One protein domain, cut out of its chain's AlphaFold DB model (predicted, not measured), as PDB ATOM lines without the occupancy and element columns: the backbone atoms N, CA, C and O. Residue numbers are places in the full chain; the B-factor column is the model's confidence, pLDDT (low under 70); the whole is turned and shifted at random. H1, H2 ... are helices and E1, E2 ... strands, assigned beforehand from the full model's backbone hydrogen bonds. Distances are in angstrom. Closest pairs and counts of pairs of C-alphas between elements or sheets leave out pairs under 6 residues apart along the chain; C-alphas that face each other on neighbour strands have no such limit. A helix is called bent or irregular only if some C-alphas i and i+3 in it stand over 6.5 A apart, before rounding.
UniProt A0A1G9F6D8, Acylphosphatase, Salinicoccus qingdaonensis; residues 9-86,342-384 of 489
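AT A GLANCE: This is residues 9 to 86 and 342 to 384 of the 489 residues of the protein "Acylphosphatase" of Salinicoccus qingdaonensis (UniProt A0A1G9F6D8). A twisted four-stranded sheet has two helices over one face: H1 packs along E2, and H3 lies over the edge strand E4, making two layers, that is, helices on one face of a sheet; H2 packs across H1 on part of its length. Long unnamed stretches, residues 9 to 22, 45 to 64 and 351 to 365, make up much of the rest. The printed part has 121 residues, with three named helices and four named strands in the order H1 E1 E2 E3 H2 H3 E4; the sheet runs E3 E2 E1 E4, all antiparallel. The class is mixed, helices and strands, though only 50 residues are in named elements. The whole is compact and rounded, with a radius of gyration of the C-alphas of 13.6 A and spans of 37 by 33 by 24 A.

IN THESE COORDINATES: In the sheet, E1 is residues 40 to 44, 13.3 A long, E2 residues 65 to 69, 13.7 A, E3 residues 74 to 78, 13.7 A, and E4 residues 380 to 382, 6.6 A. H1, residues 23 to 36, is 20.0 A long and begins at C-alpha 23, (61.338, 136.592, 41.558). H2 is residues 342 to 350, 12.6 A, and H3 residues 366 to 374, 12.0 A. H3 is irregular: C-alphas 369 and 372 are 7.0 A apart. E4 ends at C-alpha 382, (65.283, 156.143, 38.615).

HOW THE PARTS SIT: E1, E2 and E3 form a meander, each strand the antiparallel neighbour of the one before, with hairpins E1 and E2, and E2 and E3. N 67 and O 42 are 2.8 A apart, N 77 and O 66 2.8 A, and, between E1 and E4, N 381 and O 43 2.8 A, each within hydrogen-bond range. H1 is on the sheet at a height of 8.8 A, along the strands, at 14 degrees to E2 on the local plane; the closest C-alphas of H1 and E2 are those of Gly 34 and Leu 68, 6.6 A apart. H3 is on the same face, also at a height of 8.8 A, though its local plane is fitted to just 6 C-alphas; its closest C-alpha pair with E4 is Leu 373 and Glu 380, 6.7 A. H2 touches residues 29 to 34 of H1 at a steep tilt of 59 degrees, the same way, closest at the C-alphas of Ile 30 and Ser 343, 4.8 A; it is only just not on the sheet, with 4 pairs of C-alphas within 10 A. H2 and H3 are apart. Each O i to N i+4 pair is within hydrogen-bond range in H1 and H2; in H3, 3 of 5 are.

THE WHOLE: The C-alphas farthest apart, those of Ser 57 and Glu 358, are 39.5 A from each other. Residues 87 to 341 are not printed, and C-alphas 86 and 342 are 19.5 A apart across the cut. The links E1 to E2 and H2 to H3 are long. The mean pLDDT of the printed part is 89.9; residues 47 to 52 and 56 to 59 are under 70.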
ATOM      1  N   LEU A   9      42.953 141.350  42.025       81.62
ATOM      2  CA  LEU A   9      43.066 142.748  42.447       81.62
ATOM      3  C   LEU A   9      42.696 143.697  41.285       81.62
ATOM      4  O   LEU A   9      43.393 143.695  40.265       81.62
ATOM      5  N   PRO A  10      41.680 144.575  41.427       73.00
ATOM      6  CA  PRO A  10      41.177 145.401  40.320       73.00
ATOM      7  C   PRO A  10      42.226 146.296  39.639       73.00
ATOM      8  O   PRO A  10      42.109 146.619  38.462       73.00
ATOM      9  N   LYS A  11      43.270 146.704  40.374       77.56
ATOM     10  CA  LYS A  11      44.339 147.601  39.891       77.56
ATOM     11  C   LYS A  11      45.564 146.861  39.329       77.56
ATOM     12  O   LYS A  11      46.582 147.497  39.030       77.56
ATOM     13  N   LEU A  12      45.493 145.537  39.200       84.12
ATOM     14  CA  LEU A  12      46.589 144.688  38.734       84.12
ATOM     15  C   LEU A  12      46.126 143.712  37.632       84.12
ATOM     16  O   LEU A  12      46.202 142.495  37.806       84.12
ATOM     17  N   PRO A  13      45.630 144.225  36.490       83.00
ATOM     18  CA  PRO A  13      45.285 143.381  35.357       83.00
ATOM     19  C   PRO A  13      46.553 142.805  34.700       83.00
ATOM     20  O   PRO A  13      47.676 143.258  34.947       83.00
ATOM     21  N   LYS A  14      46.385 141.783  33.858       81.31
ATOM     22  CA  LYS A  14      47.490 140.965  33.325       81.31
ATOM     23  C   LYS A  14      48.509 141.780  32.525       81.31
ATOM     24  O   LYS A  14      49.700 141.490  32.578       81.31
ATOM     25  N   GLU A  15      48.064 142.827  31.834       84.25
ATOM     26  CA  GLU A  15      48.897 143.699  30.998       84.25
ATOM     27  C   GLU A  15      49.916 144.504  31.822       84.25
ATOM     28  O   GLU A  15      50.944 144.937  31.298       84.25
ATOM     29  N   VAL A  16      49.646 144.712  33.117       89.38
ATOM     30  CA  VAL A  16      50.552 145.422  34.033       89.38
ATOM     31  C   VAL A  16      51.790 144.590  34.353       89.38
ATOM     32  O   VAL A  16      52.856 145.157  34.587       89.38
ATOM     33  N   VAL A  17      51.655 143.265  34.357       91.56
ATOM     34  CA  VAL A  17      52.702 142.303  34.740       91.56
ATOM     35  C   VAL A  17      53.201 141.469  33.557       91.56
ATOM     36  O   VAL A  17      53.950 140.508  33.729       91.56
ATOM     37  N   GLU A  18      52.796 141.828  32.339       87.38
ATOM     38  CA  GLU A  18      53.124 141.073  31.135       87.38
ATOM     39  C   GLU A  18      54.644 140.989  30.905       87.38
ATOM     40  O   GLU A  18      55.362 141.990  30.914       87.38
ATOM     41  N   GLY A  19      55.138 139.767  30.677       85.88
ATOM     42  CA  GLY A  19      56.557 139.502  30.420       85.88
ATOM     43  C   GLY A  19      57.450 139.531  31.666       85.88
ATOM     44  O   GLY A  19      58.675 139.554  31.531       85.88
ATOM     45  N   ILE A  20      56.865 139.535  32.868       92.12
ATOM     46  CA  ILE A  20      57.584 139.529  34.145       92.12
ATOM     47  C   ILE A  20      57.309 138.208  34.868       92.12
ATOM     48  O   ILE A  20      56.161 137.848  35.097       92.12
ATOM     49  N   GLU A  21      58.363 137.479  35.242       90.81
ATOM     50  CA  GLU A  21      58.233 136.114  35.771       90.81
ATOM     51  C   GLU A  21      59.139 135.844  36.981       90.81
ATOM     52  O   GLU A  21      60.201 136.457  37.148       90.81
ATOM     53  N   GLY A  22      58.737 134.872  37.806       89.62
ATOM     54  CA  GLY A  22      59.476 134.424  38.993       89.62
ATOM     55  C   GLY A  22      59.771 135.570  39.962       89.62
ATOM     56  O   GLY A  22      59.002 136.517  40.070       89.62
ATOM     57  N   PHE A  23      60.946 135.555  40.594       91.62
ATOM     58  CA  PHE A  23      61.338 136.592  41.558       91.62
ATOM     59  C   PHE A  23      61.392 138.032  41.015       91.62
ATOM     60  O   PHE A  23      61.429 138.986  41.792       91.62
ATOM     61  N   LYS A  24      61.419 138.217  39.688       94.94
ATOM     62  CA  LYS A  24      61.293 139.550  39.078       94.94
ATOM     63  C   LYS A  24      59.875 140.097  39.230       94.94
ATOM     64  O   LYS A  24      59.713 141.299  39.406       94.94
ATOM     65  N   LEU A  25      58.875 139.215  39.178       95.56
ATOM     66  CA  LEU A  25      57.477 139.568  39.386       95.56
ATOM     67  C   LEU A  25      57.263 140.029  40.827       95.56
ATOM     68  O   LEU A  25      56.713 141.103  41.023       95.56
ATOM     69  N   ASP A  26      57.805 139.310  41.814       96.25
ATOM     70  CA  ASP A  26      57.751 139.730  43.224       96.25
ATOM     71  C   ASP A  26      58.331 141.137  43.435       96.25
ATOM     72  O   ASP A  26      57.693 141.996  44.043       96.25
ATOM     73  N   ALA A  27      59.527 141.388  42.888       97.19
ATOM     74  CA  ALA A  27      60.178 142.691  42.988       97.19
ATOM     75  C   ALA A  27      59.350 143.791  42.315       97.19
ATOM     76  O   ALA A  27      59.171 144.872  42.872       97.19
ATOM     77  N   TYR A  28      58.826 143.516  41.118       97.62
ATOM     78  CA  TYR A  28      58.008 144.467  40.381       97.62
ATOM     79  C   TYR A  28      56.712 144.816  41.116       97.62
ATOM     80  O   TYR A  28      56.348 145.984  41.131       97.62
ATOM     81  N   LEU A  29      56.043 143.850  41.754       97.56
ATOM     82  CA  LEU A  29      54.785 144.078  42.474       97.56
ATOM     83  C   LEU A  29      54.958 145.074  43.628       97.56
ATOM     84  O   LEU A  29      54.196 146.034  43.731       97.56
ATOM     85  N   ILE A  30      56.005 144.913  44.441       98.19
ATOM     86  CA  ILE A  30      56.317 145.845  45.539       98.19
ATOM     87  C   ILE A  30      56.784 147.198  44.994       98.19
ATOM     88  O   ILE A  30      56.325 148.245  45.451       98.19
ATOM     89  N   ALA A  31      57.679 147.194  44.000       98.25
ATOM     90  CA  ALA A  31      58.180 148.416  43.377       98.25
ATOM     91  C   ALA A  31      57.046 149.253  42.768       98.25
ATOM     92  O   ALA A  31      57.006 150.471  42.942       98.25
ATOM     93  N   LEU A  32      56.116 148.594  42.074       97.31
ATOM     94  CA  LEU A  32      54.946 149.211  41.467       97.31
ATOM     95  C   LEU A  32      54.016 149.796  42.530       97.31
ATOM     96  O   LEU A  32      53.588 150.936  42.371       97.31
ATOM     97  N   GLU A  33      53.725 149.055  43.601       97.00
ATOM     98  CA  GLU A  33      52.862 149.539  44.681       97.00
ATOM     99  C   GLU A  33      53.459 150.771  45.369       97.00
ATOM    100  O   GLU A  33      52.786 151.793  45.495       97.00
ATOM    101  N   GLY A  34      54.745 150.734  45.732       97.25
ATOM    102  CA  GLY A  34      55.418 151.890  46.324       97.25
ATOM    103  C   GLY A  34      55.437 153.103  45.392       97.25
ATOM    104  O   GLY A  34      55.093 154.215  45.794       97.25
ATOM    105  N   TRP A  35      55.769 152.887  44.119       96.88
ATOM    106  CA  TRP A  35      55.774 153.940  43.105       96.88
ATOM    107  C   TRP A  35      54.387 154.563  42.898       96.88
ATOM    108  O   TRP A  35      54.267 155.787  42.829       96.88
ATOM    109  N   ARG A  36      53.323 153.748  42.875       94.06
ATOM    110  CA  ARG A  36      51.930 154.211  42.754       94.06
ATOM    111  C   ARG A  36      51.479 155.081  43.922       94.06
ATOM    112  O   ARG A  36      50.585 155.901  43.730       94.06
ATOM    113  N   ARG A  37      52.100 154.934  45.092       94.62
ATOM    114  CA  ARG A  37      51.874 155.776  46.277       94.62
ATOM    115  C   ARG A  37      52.746 157.035  46.310       94.62
ATOM    116  O   ARG A  37      52.762 157.761  47.299       94.62
ATOM    117  N   GLY A  38      53.485 157.304  45.233       94.00
ATOM    118  CA  GLY A  38      54.310 158.499  45.085       94.00
ATOM    119  C   GLY A  38      55.726 158.376  45.644       94.00
ATOM    120  O   GLY A  38      56.447 159.374  45.636       94.00
ATOM    121  N   LEU A  39      56.152 157.186  46.086       97.19
ATOM    122  CA  LEU A  39      57.541 156.957  46.479       97.19
ATOM    123  C   LEU A  39      58.453 157.025  45.249       97.19
ATOM    124  O   LEU A  39      58.106 156.570  44.153       97.19
ATOM    125  N   LYS A  40      59.654 157.577  45.430       97.75
ATOM    126  CA  LYS A  40      60.687 157.544  44.393       97.75
ATOM    127  C   LYS A  40      61.189 156.108  44.258       97.75
ATOM    128  O   LYS A  40      61.635 155.527  45.240       97.75
ATOM    129  N   LEU A  41      61.138 155.568  43.042       98.19
ATOM    130  CA  LEU A  41      61.589 154.216  42.716       98.19
ATOM    131  C   LEU A  41      62.901 154.264  41.927       98.19
ATOM    132  O   LEU A  41      62.961 154.920  40.885       98.19
ATOM    133  N   THR A  42      63.907 153.516  42.380       96.50
ATOM    134  CA  THR A  42      65.187 153.343  41.676       96.50
ATOM    135  C   THR A  42      65.535 151.863  41.545       96.50
ATOM    136  O   THR A  42      65.517 151.131  42.529       96.50
ATOM    137  N   TRP A  43      65.883 151.421  40.336       95.88
ATOM    138  CA  TRP A  43      66.405 150.079  40.053       95.88
ATOM    139  C   TRP A  43      67.924 150.103  39.936       95.88
ATOM    140  O   TRP A  43      68.479 151.070  39.421       95.88
ATOM    141  N   TYR A  44      68.584 149.020  40.340       92.56
ATOM    142  CA  TYR A  44      70.045 148.933  40.349       92.56
ATOM    143  C   TYR A  44      70.561 147.799  39.468       92.56
ATOM    144  O   TYR A  44      69.911 146.759  39.302       92.56
ATOM    145  N   LYS A  45      71.759 147.994  38.915       88.25
ATOM    146  CA  LYS A  45      72.486 146.974  38.169       88.25
ATOM    147  C   LYS A  45      72.903 145.824  39.082       88.25
ATOM    148  O   LYS A  45      72.946 145.920  40.311       88.25
ATOM    149  N   GLU A  46      73.219 144.710  38.442       76.50
ATOM    150  CA  GLU A  46      73.872 143.586  39.081       76.50
ATOM    151  C   GLU A  46      75.242 144.002  39.627       76.50
ATOM    152  O   GLU A  46      76.088 144.460  38.863       76.50
ATOM    153  N   SER A  47      75.442 143.850  40.943       65.50
ATOM    154  CA  SER A  47      76.671 144.179  41.693       65.50
ATOM    155  C   SER A  47      77.015 145.668  41.902       65.50
ATOM    156  O   SER A  47      78.158 146.071  41.729       65.50
ATOM    157  N   VAL A  48      76.059 146.475  42.375       62.69
ATOM    158  CA  VAL A  48      76.378 147.782  42.989       62.69
ATOM    159  C   VAL A  48      76.531 147.631  44.512       62.69
ATOM    160  O   VAL A  48      75.712 146.951  45.139       62.69
ATOM    161  N   ASP A  49      77.507 148.319  45.122       63.62
ATOM    162  CA  ASP A  49      77.792 148.365  46.579       63.62
ATOM    163  C   ASP A  49      76.596 148.817  47.454       63.62
ATOM    164  O   ASP A  49      76.649 148.804  48.684       63.62
ATOM    165  N   HIS A  50      75.481 149.206  46.834       60.41
ATOM    166  CA  HIS A  50      74.229 149.580  47.491       60.41
ATOM    167  C   HIS A  50      73.403 148.400  48.000       60.41
ATOM    168  O   HIS A  50      72.408 148.619  48.695       60.41
ATOM    169  N   LEU A  51      73.761 147.162  47.659       63.78
ATOM    170  CA  LEU A  51      73.033 145.987  48.114       63.78
ATOM    171  C   LEU A  51      73.312 145.745  49.612       63.78
ATOM    172  O   LEU A  51      74.108 144.894  49.992       63.78
ATOM    173  N   LYS A  52      72.617 146.483  50.485       69.31
ATOM    174  CA  LYS A  52      72.680 146.368  51.960       69.31
ATOM    175  C   LYS A  52      72.193 145.004  52.498       69.31
ATOM    176  O   LYS A  52      72.126 144.785  53.707       69.31
ATOM    177  N   LEU A  53      71.847 144.077  51.603       77.50
ATOM    178  CA  LEU A  53      71.156 142.821  51.859       77.50
ATOM    179  C   LEU A  53      72.039 141.613  51.509       77.50
ATOM    180  O   LEU A  53      72.468 141.442  50.372       77.50
ATOM    181  N   ALA A  54      72.247 140.712  52.467       77.38
ATOM    182  CA  ALA A  54      72.997 139.473  52.288       77.38
ATOM    183  C   ALA A  54      72.257 138.511  51.347       77.38
ATOM    184  O   ALA A  54      71.046 138.329  51.460       77.38
ATOM    185  N   MET A  55      72.968 137.838  50.445       75.44
ATOM    186  CA  MET A  55      72.388 136.885  49.491       75.44
ATOM    187  C   MET A  55      73.183 135.582  49.449       75.44
ATOM    188  O   MET A  55      74.336 135.533  49.872       75.44
ATOM    189  N   LYS A  56      72.575 134.521  48.903       67.50
ATOM    190  CA  LYS A  56      73.332 133.331  48.497       67.50
ATOM    191  C   LYS A  56      74.250 133.676  47.322       67.50
ATOM    192  O   LYS A  56      73.869 134.446  46.441       67.50
ATOM    193  N   SER A  57      75.442 133.083  47.314       57.28
ATOM    194  CA  SER A  57      76.387 133.195  46.198       57.28
ATOM    195  C   SER A  57      75.738 132.735  44.884       57.28
ATOM    196  O   SER A  57      74.970 131.774  44.881       57.28
ATOM    197  N   GLY A  58      76.024 133.435  43.783       61.12
ATOM    198  CA  GLY A  58      75.469 133.145  42.452       61.12
ATOM    199  C   GLY A  58      74.066 133.704  42.184       61.12
ATOM    200  O   GLY A  58      73.550 133.545  41.078       61.12
ATOM    201  N   ASN A  59      73.434 134.379  43.151       68.31
ATOM    202  CA  ASN A  59      72.144 135.025  42.920       68.31
ATOM    203  C   ASN A  59      72.282 136.251  42.010       68.31
ATOM    204  O   ASN A  59      72.869 137.259  42.403       68.31
ATOM    205  N   MET A  60      71.628 136.202  40.847       78.75
ATOM    206  CA  MET A  60      71.516 137.375  39.983       78.75
ATOM    207  C   MET A  60      70.543 138.410  40.547       78.75
ATOM    208  O   MET A  60      69.399 138.064  40.881       78.75
ATOM    209  N   THR A  61      70.969 139.674  40.590       80.56
ATOM    210  CA  THR A  61      70.202 140.804  41.158       80.56
ATOM    211  C   THR A  61      69.510 141.683  40.126       80.56
ATOM    212  O   THR A  61      68.584 142.409  40.492       80.56
ATOM    213  N   LEU A  62      69.884 141.594  38.844       89.06
ATOM    214  CA  LEU A  62      69.269 142.393  37.786       89.06
ATOM    215  C   LEU A  62      67.748 142.177  37.741       89.06
ATOM    216  O   LEU A  62      67.259 141.062  37.527       89.06
ATOM    217  N   GLY A  63      67.003 143.266  37.929       90.62
ATOM    218  CA  GLY A  63      65.542 143.242  37.976       90.62
ATOM    219  C   GLY A  63      64.945 142.720  39.286       90.62
ATOM    220  O   GLY A  63      63.736 142.538  39.383       90.62
ATOM    221  N   LYS A  64      65.763 142.478  40.305       93.38
ATOM    222  CA  LYS A  64      65.305 142.042  41.629       93.38
ATOM    223  C   LYS A  64      65.732 142.998  42.735       93.38
ATOM    224  O   LYS A  64      65.169 142.912  43.814       93.38
ATOM    225  N   HIS A  65      66.704 143.874  42.476       93.50
ATOM    226  CA  HIS A  65      67.165 144.893  43.412       93.50
ATOM    227  C   HIS A  65      66.646 146.282  43.029       93.50
ATOM    228  O   HIS A  65      66.916 146.779  41.932       93.50
ATOM    229  N   PHE A  66      65.927 146.906  43.956       95.94
ATOM    230  CA  PHE A  66      65.422 148.270  43.832       95.94
ATOM    231  C   PHE A  66      65.371 148.952  45.203       95.94
ATOM    232  O   PHE A  66      65.518 148.303  46.240       95.94
ATOM    233  N   SER A  67      65.166 150.263  45.212       96.75
ATOM    234  CA  SER A  67      64.859 151.036  46.412       96.75
ATOM    235  C   SER A  67      63.592 151.852  46.219       96.75
ATOM    236  O   SER A  67      63.235 152.245  45.104       96.75
ATOM    237  N   LEU A  68      62.918 152.087  47.336       98.19
ATOM    238  CA  LEU A  68      61.837 153.045  47.458       98.19
ATOM    239  C   LEU A  68      62.284 154.129  48.438       98.19
ATOM    240  O   LEU A  68      62.848 153.820  49.490       98.19
ATOM    241  N   SER A  69      62.034 155.388  48.098       97.81
ATOM    242  CA  SER A  69      62.370 156.524  48.955       97.81
ATOM    243  C   SER A  69      61.162 157.428  49.162       97.81
ATOM    244  O   SER A  69      60.529 157.861  48.193       97.81
ATOM    245  N   SER A  70      60.884 157.750  50.423       96.50
ATOM    246  CA  SER A  70      60.092 158.920  50.794       96.50
ATOM    247  C   SER A  70      61.021 160.132  50.953       96.50
ATOM    248  O   SER A  70      62.202 160.080  50.601       96.50
ATOM    249  N   ASN A  71      60.507 161.247  51.471       91.88
ATOM    250  CA  ASN A  71      61.334 162.429  51.738       91.88
ATOM    251  C   ASN A  71      62.291 162.230  52.925       91.88
ATOM    252  O   ASN A  71      63.249 162.987  53.063       91.88
ATOM    253  N   THR A  72      62.021 161.252  53.793       93.38
ATOM    254  CA  THR A  72      62.738 161.053  55.062       93.38
ATOM    255  C   THR A  72      63.500 159.738  55.118       93.38
ATOM    256  O   THR A  72      64.545 159.681  55.761       93.38
ATOM    257  N   THR A  73      63.012 158.689  54.450       95.69
ATOM    258  CA  THR A  73      63.615 157.356  54.520       95.69
ATOM    259  C   THR A  73      63.808 156.740  53.141       95.69
ATOM    260  O   THR A  73      63.120 157.072  52.175       95.69
ATOM    261  N   THR A  74      64.763 155.820  53.042       96.56
ATOM    262  CA  THR A  74      64.980 154.984  51.858       96.56
ATOM    263  C   THR A  74      65.145 153.544  52.296       96.56
ATOM    264  O   THR A  74      66.006 153.257  53.127       96.56
ATOM    265  N   HIS A  75      64.353 152.660  51.695       96.75
ATOM    266  CA  HIS A  75      64.402 151.226  51.935       96.75
ATOM    267  C   HIS A  75      64.824 150.481  50.671       96.75
ATOM    268  O   HIS A  75      64.319 150.751  49.579       96.75
ATOM    269  N   HIS A  76      65.759 149.545  50.823       95.19
ATOM    270  CA  HIS A  76      66.221 148.665  49.752       95.19
ATOM    271  C   HIS A  76      65.503 147.321  49.799       95.19
ATOM    272  O   HIS A  76      65.277 146.761  50.870       95.19
ATOM    273  N   PHE A  77      65.208 146.779  48.621       95.50
ATOM    274  CA  PHE A  77      64.500 145.520  48.455       95.50
ATOM    275  C   PHE A  77      65.252 144.593  47.503       95.50
ATOM    276  O   PHE A  77      65.776 145.023  46.475       95.50
ATOM    277  N   PHE A  78      65.281 143.304  47.837       93.69
ATOM    278  CA  PHE A  78      65.738 142.227  46.968       93.69
ATOM    279  C   PHE A  78      64.646 141.161  46.843       93.69
ATOM    280  O   PHE A  78      64.313 140.498  47.828       93.69
ATOM    281  N   CYS A  79      64.116 140.972  45.633       93.88
ATOM    282  CA  CYS A  79      62.885 140.210  45.405       93.88
ATOM    283  C   CYS A  79      61.757 140.808  46.264       93.88
ATOM    284  O   CYS A  79      61.463 141.994  46.143       93.88
ATOM    285  N   SER A  80      61.175 140.016  47.165       95.06
ATOM    286  CA  SER A  80      60.190 140.469  48.143       95.06
ATOM    287  C   SER A  80      60.790 141.019  49.442       95.06
ATOM    288  O   SER A  80      60.080 141.656  50.212       95.06
ATOM    289  N   ARG A  81      62.077 140.767  49.722       95.38
ATOM    290  CA  ARG A  81      62.712 141.058  51.016       95.38
ATOM    291  C   ARG A  81      63.190 142.504  51.096       95.38
ATOM    292  O   ARG A  81      64.108 142.866  50.364       95.38
ATOM    293  N   GLY A  82      62.643 143.284  52.024       95.38
ATOM    294  CA  GLY A  82      63.160 144.615  52.358       95.38
ATOM    295  C   GLY A  82      64.287 144.605  53.400       95.38
ATOM    296  O   GLY A  82      64.526 143.607  54.081       95.38
ATOM    297  N   ASP A  83      64.979 145.735  53.536       94.38
ATOM    298  CA  ASP A  83      66.144 145.926  54.416       94.38
ATOM    299  C   ASP A  83      65.857 145.952  55.922       94.38
ATOM    300  O   ASP A  83      66.796 145.855  56.713       94.38
ATOM    301  N   LYS A  84      64.584 145.991  56.336       95.31
ATOM    302  CA  LYS A  84      64.200 145.766  57.737       95.31
ATOM    303  C   LYS A  84      64.245 144.278  58.119       95.31
ATOM    304  O   LYS A  84      64.232 143.975  59.306       95.31
ATOM    305  N   VAL A  85      64.316 143.352  57.151       95.31
ATOM    306  CA  VAL A  85      64.676 141.950  57.420       95.31
ATOM    307  C   VAL A  85      66.188 141.874  57.587       95.31
ATOM    308  O   VAL A  85      66.938 141.954  56.611       95.31
ATOM    309  N   ALA A  86      66.644 141.713  58.828       92.88
ATOM    310  CA  ALA A  86      68.064 141.718  59.137       92.88
ATOM    311  C   ALA A  86      68.818 140.592  58.406       92.88
ATOM    312  O   ALA A  86      68.340 139.464  58.256       92.88
ATOM    313  N   VAL A 342      49.631 141.342  49.135       98.00
ATOM    314  CA  VAL A 342      50.873 141.190  49.904       98.00
ATOM    315  C   VAL A 342      51.828 142.360  49.655       98.00
ATOM    316  O   VAL A 342      52.449 142.852  50.596       98.00
ATOM    317  N   SER A 343      51.914 142.865  48.418       97.38
ATOM    318  CA  SER A 343      52.721 144.051  48.104       97.38
ATOM    319  C   SER A 343      52.264 145.289  48.871       97.38
ATOM    320  O   SER A 343      53.106 146.019  49.391       97.38
ATOM    321  N   GLY A 344      50.949 145.508  48.975       97.12
ATOM    322  CA  GLY A 344      50.356 146.606  49.728       97.12
ATOM    323  C   GLY A 344      50.752 146.560  51.193       97.12
ATOM    324  O   GLY A 344      51.282 147.547  51.696       97.12
ATOM    325  N   ALA A 345      50.598 145.401  51.834       98.25
ATOM    326  CA  ALA A 345      50.961 145.216  53.237       98.25
ATOM    327  C   ALA A 345      52.460 145.436  53.503       98.25
ATOM    328  O   ALA A 345      52.831 146.059  54.498       98.25
ATOM    329  N   ILE A 346      53.337 144.973  52.601       98.50
ATOM    330  CA  ILE A 346      54.779 145.242  52.697       98.50
ATOM    331  C   ILE A 346      55.036 146.752  52.625       98.50
ATOM    332  O   ILE A 346      55.744 147.300  53.467       98.50
ATOM    333  N   VAL A 347      54.449 147.455  51.653       98.19
ATOM    334  CA  VAL A 347      54.650 148.905  51.523       98.19
ATOM    335  C   VAL A 347      54.058 149.666  52.716       98.19
ATOM    336  O   VAL A 347      54.715 150.588  53.193       98.19
ATOM    337  N   ASP A 348      52.907 149.251  53.259       97.94
ATOM    338  CA  ASP A 348      52.319 149.814  54.488       97.94
ATOM    339  C   ASP A 348      53.303 149.736  55.665       97.94
ATOM    340  O   ASP A 348      53.483 150.703  56.401       97.94
ATOM    341  N   TYR A 349      53.984 148.597  55.828       97.88
ATOM    342  CA  TYR A 349      54.936 148.389  56.920       97.88
ATOM    343  C   TYR A 349      56.223 149.220  56.768       97.88
ATOM    344  O   TYR A 349      56.823 149.693  57.744       97.88
ATOM    345  N   TYR A 350      56.709 149.368  55.537       97.69
ATOM    346  CA  TYR A 350      57.949 150.097  55.271       97.69
ATOM    347  C   TYR A 350      57.736 151.612  55.204       97.69
ATOM    348  O   TYR A 350      58.614 152.345  55.655       97.69
ATOM    349  N   PHE A 351      56.576 152.058  54.719       97.88
ATOM    350  CA  PHE A 351      56.215 153.461  54.503       97.88
ATOM    351  C   PHE A 351      54.797 153.751  55.028       97.88
ATOM    352  O   PHE A 351      53.882 154.002  54.229       97.88
ATOM    353  N   PRO A 352      54.581 153.714  56.357       96.94
ATOM    354  CA  PRO A 352      53.259 153.918  56.954       96.94
ATOM    355  C   PRO A 352      52.652 155.285  56.612       96.94
ATOM    356  O   PRO A 352      51.433 155.420  56.548       96.94
ATOM    357  N   GLU A 353      53.478 156.288  56.301       95.75
ATOM    358  CA  GLU A 353      53.036 157.607  55.843       95.75
ATOM    359  C   GLU A 353      52.305 157.584  54.487       95.75
ATOM    360  O   GLU A 353      51.740 158.596  54.075       95.75
ATOM    361  N   THR A 354      52.318 156.449  53.779       95.75
ATOM    362  CA  THR A 354      51.705 156.287  52.453       95.75
ATOM    363  C   THR A 354      50.400 155.492  52.448       95.75
ATOM    364  O   THR A 354      49.826 155.307  51.375       95.75
ATOM    365  N   ILE A 355      49.927 155.007  53.602       94.88
ATOM    366  CA  ILE A 355      48.727 154.153  53.696       94.88
ATOM    367  C   ILE A 355      47.497 154.872  53.122       94.88
ATOM    368  O   ILE A 355      46.810 154.328  52.257       94.88
ATOM    369  N   ASP A 356      47.293 156.125  53.533       92.06
ATOM    370  CA  ASP A 356      46.175 156.972  53.096       92.06
ATOM    371  C   ASP A 356      46.513 157.824  51.858       92.06
ATOM    372  O   ASP A 356      45.756 158.718  51.475       92.06
ATOM    373  N   ALA A 357      47.667 157.585  51.226       86.69
ATOM    374  CA  ALA A 357      48.059 158.330  50.040       86.69
ATOM    375  C   ALA A 357      47.150 157.988  48.853       86.69
ATOM    376  O   ALA A 357      46.753 156.838  48.640       86.69
ATOM    377  N   GLU A 358      46.878 158.989  48.016       86.44
ATOM    378  CA  GLU A 358      46.218 158.750  46.738       86.44
ATOM    379  C   GLU A 358      47.066 157.791  45.886       86.44
ATOM    380  O   GLU A 358      48.230 158.062  45.583       86.44
ATOM    381  N   LYS A 359      46.470 156.659  45.492       87.19
ATOM    382  CA  LYS A 359      47.149 155.620  44.714       87.19
ATOM    383  C   LYS A 359      46.916 155.807  43.220       87.19
ATOM    384  O   LYS A 359      45.787 155.676  42.743       87.19
ATOM    385  N   SER A 360      48.000 155.991  42.476       87.88
ATOM    386  CA  SER A 360      48.006 155.954  41.015       87.88
ATOM    387  C   SER A 360      47.554 154.589  40.473       87.88
ATOM    388  O   SER A 360      47.846 153.543  41.052       87.88
ATOM    389  N   THR A 361      46.878 154.575  39.321       84.62
ATOM    390  CA  THR A 361      46.563 153.342  38.565       84.62
ATOM    391  C   THR A 361      47.604 153.017  37.489       84.62
ATOM    392  O   THR A 361      47.470 152.043  36.743       84.62
ATOM    393  N   TRP A 362      48.665 153.817  37.396       87.69
ATOM    394  CA  TRP A 362      49.663 153.719  36.340       87.69
ATOM    395  C   TRP A 362      50.620 152.556  36.540       87.69
ATOM    396  O   TRP A 362      50.743 152.020  37.636       87.69
ATOM    397  N   TYR A 363      51.335 152.176  35.491       91.81
ATOM    398  CA  TYR A 363      52.438 151.222  35.569       91.81
ATOM    399  C   TYR A 363      53.557 151.601  34.606       91.81
ATOM    400  O   TYR A 363      53.336 152.348  33.657       91.81
ATOM    401  N   PHE A 364      54.770 151.110  34.832       91.88
ATOM    402  CA  PHE A 364      55.925 151.377  33.972       91.88
ATOM    403  C   PHE A 364      56.339 150.121  33.202       91.88
ATOM    404  O   PHE A 364      56.097 148.997  33.632       91.88
ATOM    405  N   ASP A 365      56.969 150.304  32.037       90.31
ATOM    406  CA  ASP A 365      57.477 149.181  31.246       90.31
ATOM    407  C   ASP A 365      58.728 148.583  31.890       90.31
ATOM    408  O   ASP A 365      59.842 149.069  31.689       90.31
ATOM    409  N   TYR A 366      58.543 147.521  32.663       92.50
ATOM    410  CA  TYR A 366      59.635 146.863  33.364       92.50
ATOM    411  C   TYR A 366      60.797 146.424  32.440       92.50
ATOM    412  O   TYR A 366      61.948 146.722  32.772       92.50
ATOM    413  N   PRO A 367      60.575 145.806  31.257       90.50
ATOM    414  CA  PRO A 367      61.676 145.452  30.360       90.50
ATOM    415  C   PRO A 367      62.519 146.646  29.888       90.50
ATOM    416  O   PRO A 367      63.751 146.533  29.903       90.50
ATOM    417  N   SER A 368      61.878 147.763  29.512       89.50
ATOM    418  CA  SER A 368      62.552 149.000  29.086       89.50
ATOM    419  C   SER A 368      63.308 149.651  30.238       89.50
ATOM    420  O   SER A 368      64.414 150.142  30.044       89.50
ATOM    421  N   VAL A 369      62.744 149.627  31.450       91.25
ATOM    422  CA  VAL A 369      63.412 150.143  32.655       91.25
ATOM    423  C   VAL A 369      64.725 149.413  32.925       91.25
ATOM    424  O   VAL A 369      65.716 150.035  33.299       91.25
ATOM    425  N   LEU A 370      64.756 148.098  32.709       92.44
ATOM    426  CA  LEU A 370      65.955 147.296  32.940       92.44
ATOM    427  C   LEU A 370      66.959 147.319  31.785       92.44
ATOM    428  O   LEU A 370      68.070 146.818  31.950       92.44
ATOM    429  N   GLU A 371      66.600 147.834  30.609       93.25
ATOM    430  CA  GLU A 371      67.470 147.806  29.429       93.25
ATOM    431  C   GLU A 371      68.798 148.567  29.623       93.25
ATOM    432  O   GLU A 371      69.844 147.980  29.320       93.25
ATOM    433  N   PRO A 372      68.825 149.791  30.193       93.88
ATOM    434  CA  PRO A 372      70.082 150.486  30.472       93.88
ATOM    435  C   PRO A 372      70.979 149.724  31.454       93.88
ATOM    436  O   PRO A 372      72.192 149.679  31.271       93.88
ATOM    437  N   LEU A 373      70.385 149.063  32.454       92.62
ATOM    438  CA  LEU A 373      71.118 148.253  33.433       92.62
ATOM    439  C   LEU A 373      71.705 146.996  32.779       92.62
ATOM    440  O   LEU A 373      72.874 146.666  32.965       92.62
ATOM    441  N   ARG A 374      70.902 146.309  31.959       91.69
ATOM    442  CA  ARG A 374      71.292 145.082  31.249       91.69
ATOM    443  C   ARG A 374      72.432 145.323  30.265       91.69
ATOM    444  O   ARG A 374      73.314 144.483  30.133       91.69
ATOM    445  N   THR A 375      72.405 146.454  29.566       92.69
ATOM    446  CA  THR A 375      73.440 146.835  28.592       92.69
ATOM    447  C   THR A 375      74.656 147.494  29.241       92.69
ATOM    448  O   THR A 375      75.595 147.848  28.535       92.69
ATOM    449  N   SER A 376      74.668 147.643  30.574       89.50
ATOM    450  CA  SER A 376      75.682 148.411  31.310       89.50
ATOM    451  C   SER A 376      75.810 149.869  30.847       89.50
ATOM    452  O   SER A 376      76.854 150.484  31.039       89.50
ATOM    453  N   ALA A 377      74.758 150.435  30.250       93.19
ATOM    454  CA  ALA A 377      74.693 151.854  29.911       93.19
ATOM    455  C   ALA A 377      74.451 152.737  31.151       93.19
ATOM    456  O   ALA A 377      74.737 153.931  31.115       93.19
ATOM    457  N   ALA A 378      73.922 152.154  32.233       92.38
ATOM    458  CA  ALA A 378      73.748 152.797  33.530       92.38
ATOM    459  C   ALA A 378      73.936 151.792  34.680       92.38
ATOM    460  O   ALA A 378      73.684 150.597  34.515       92.38
ATOM    461  N   GLU A 379      74.333 152.294  35.850       91.25
ATOM    462  CA  GLU A 379      74.429 151.521  37.100       91.25
ATOM    463  C   GLU A 379      73.121 151.558  37.913       91.25
ATOM    464  O   GLU A 379      72.802 150.624  38.651       91.25
ATOM    465  N   GLU A 380      72.318 152.607  37.732       94.06
ATOM    466  CA  GLU A 380      70.996 152.763  38.333       94.06
ATOM    467  C   GLU A 380      70.016 153.446  37.369       94.06
ATOM    468  O   GLU A 380      70.410 154.202  36.480       94.06
ATOM    469  N   VAL A 381      68.721 153.170  37.534       95.50
ATOM    470  CA  VAL A 381      67.633 153.773  36.756       95.50
ATOM    471  C   VAL A 381      66.530 154.223  37.710       95.50
ATOM    472  O   VAL A 381      65.802 153.399  38.266       95.50
ATOM    473  N   ALA A 382      66.391 155.538  37.881       95.56
ATOM    474  CA  ALA A 382      65.283 156.143  38.615       95.56
ATOM    475  C   ALA A 382      64.056 156.317  37.708       95.56
ATOM    476  O   ALA A 382      64.165 156.795  36.575       95.56
ATOM    477  N   ILE A 383      62.878 155.952  38.212       94.31
ATOM    478  CA  ILE A 383      61.615 156.062  37.477       94.31
ATOM    479  C   ILE A 383      60.989 157.425  37.750       94.31
ATOM    480  O   ILE A 383      60.925 157.872  38.897       94.31
ATOM    481  N   ALA A 384      60.508 158.086  36.694       88.81
ATOM    482  CA  ALA A 384      59.731 159.314  36.834       88.81
ATOM    483  C   ALA A 384      58.529 159.075  37.760       88.81
ATOM    484  O   ALA A 384      57.956 157.988  37.754       88.81
TER     485      ALA A 384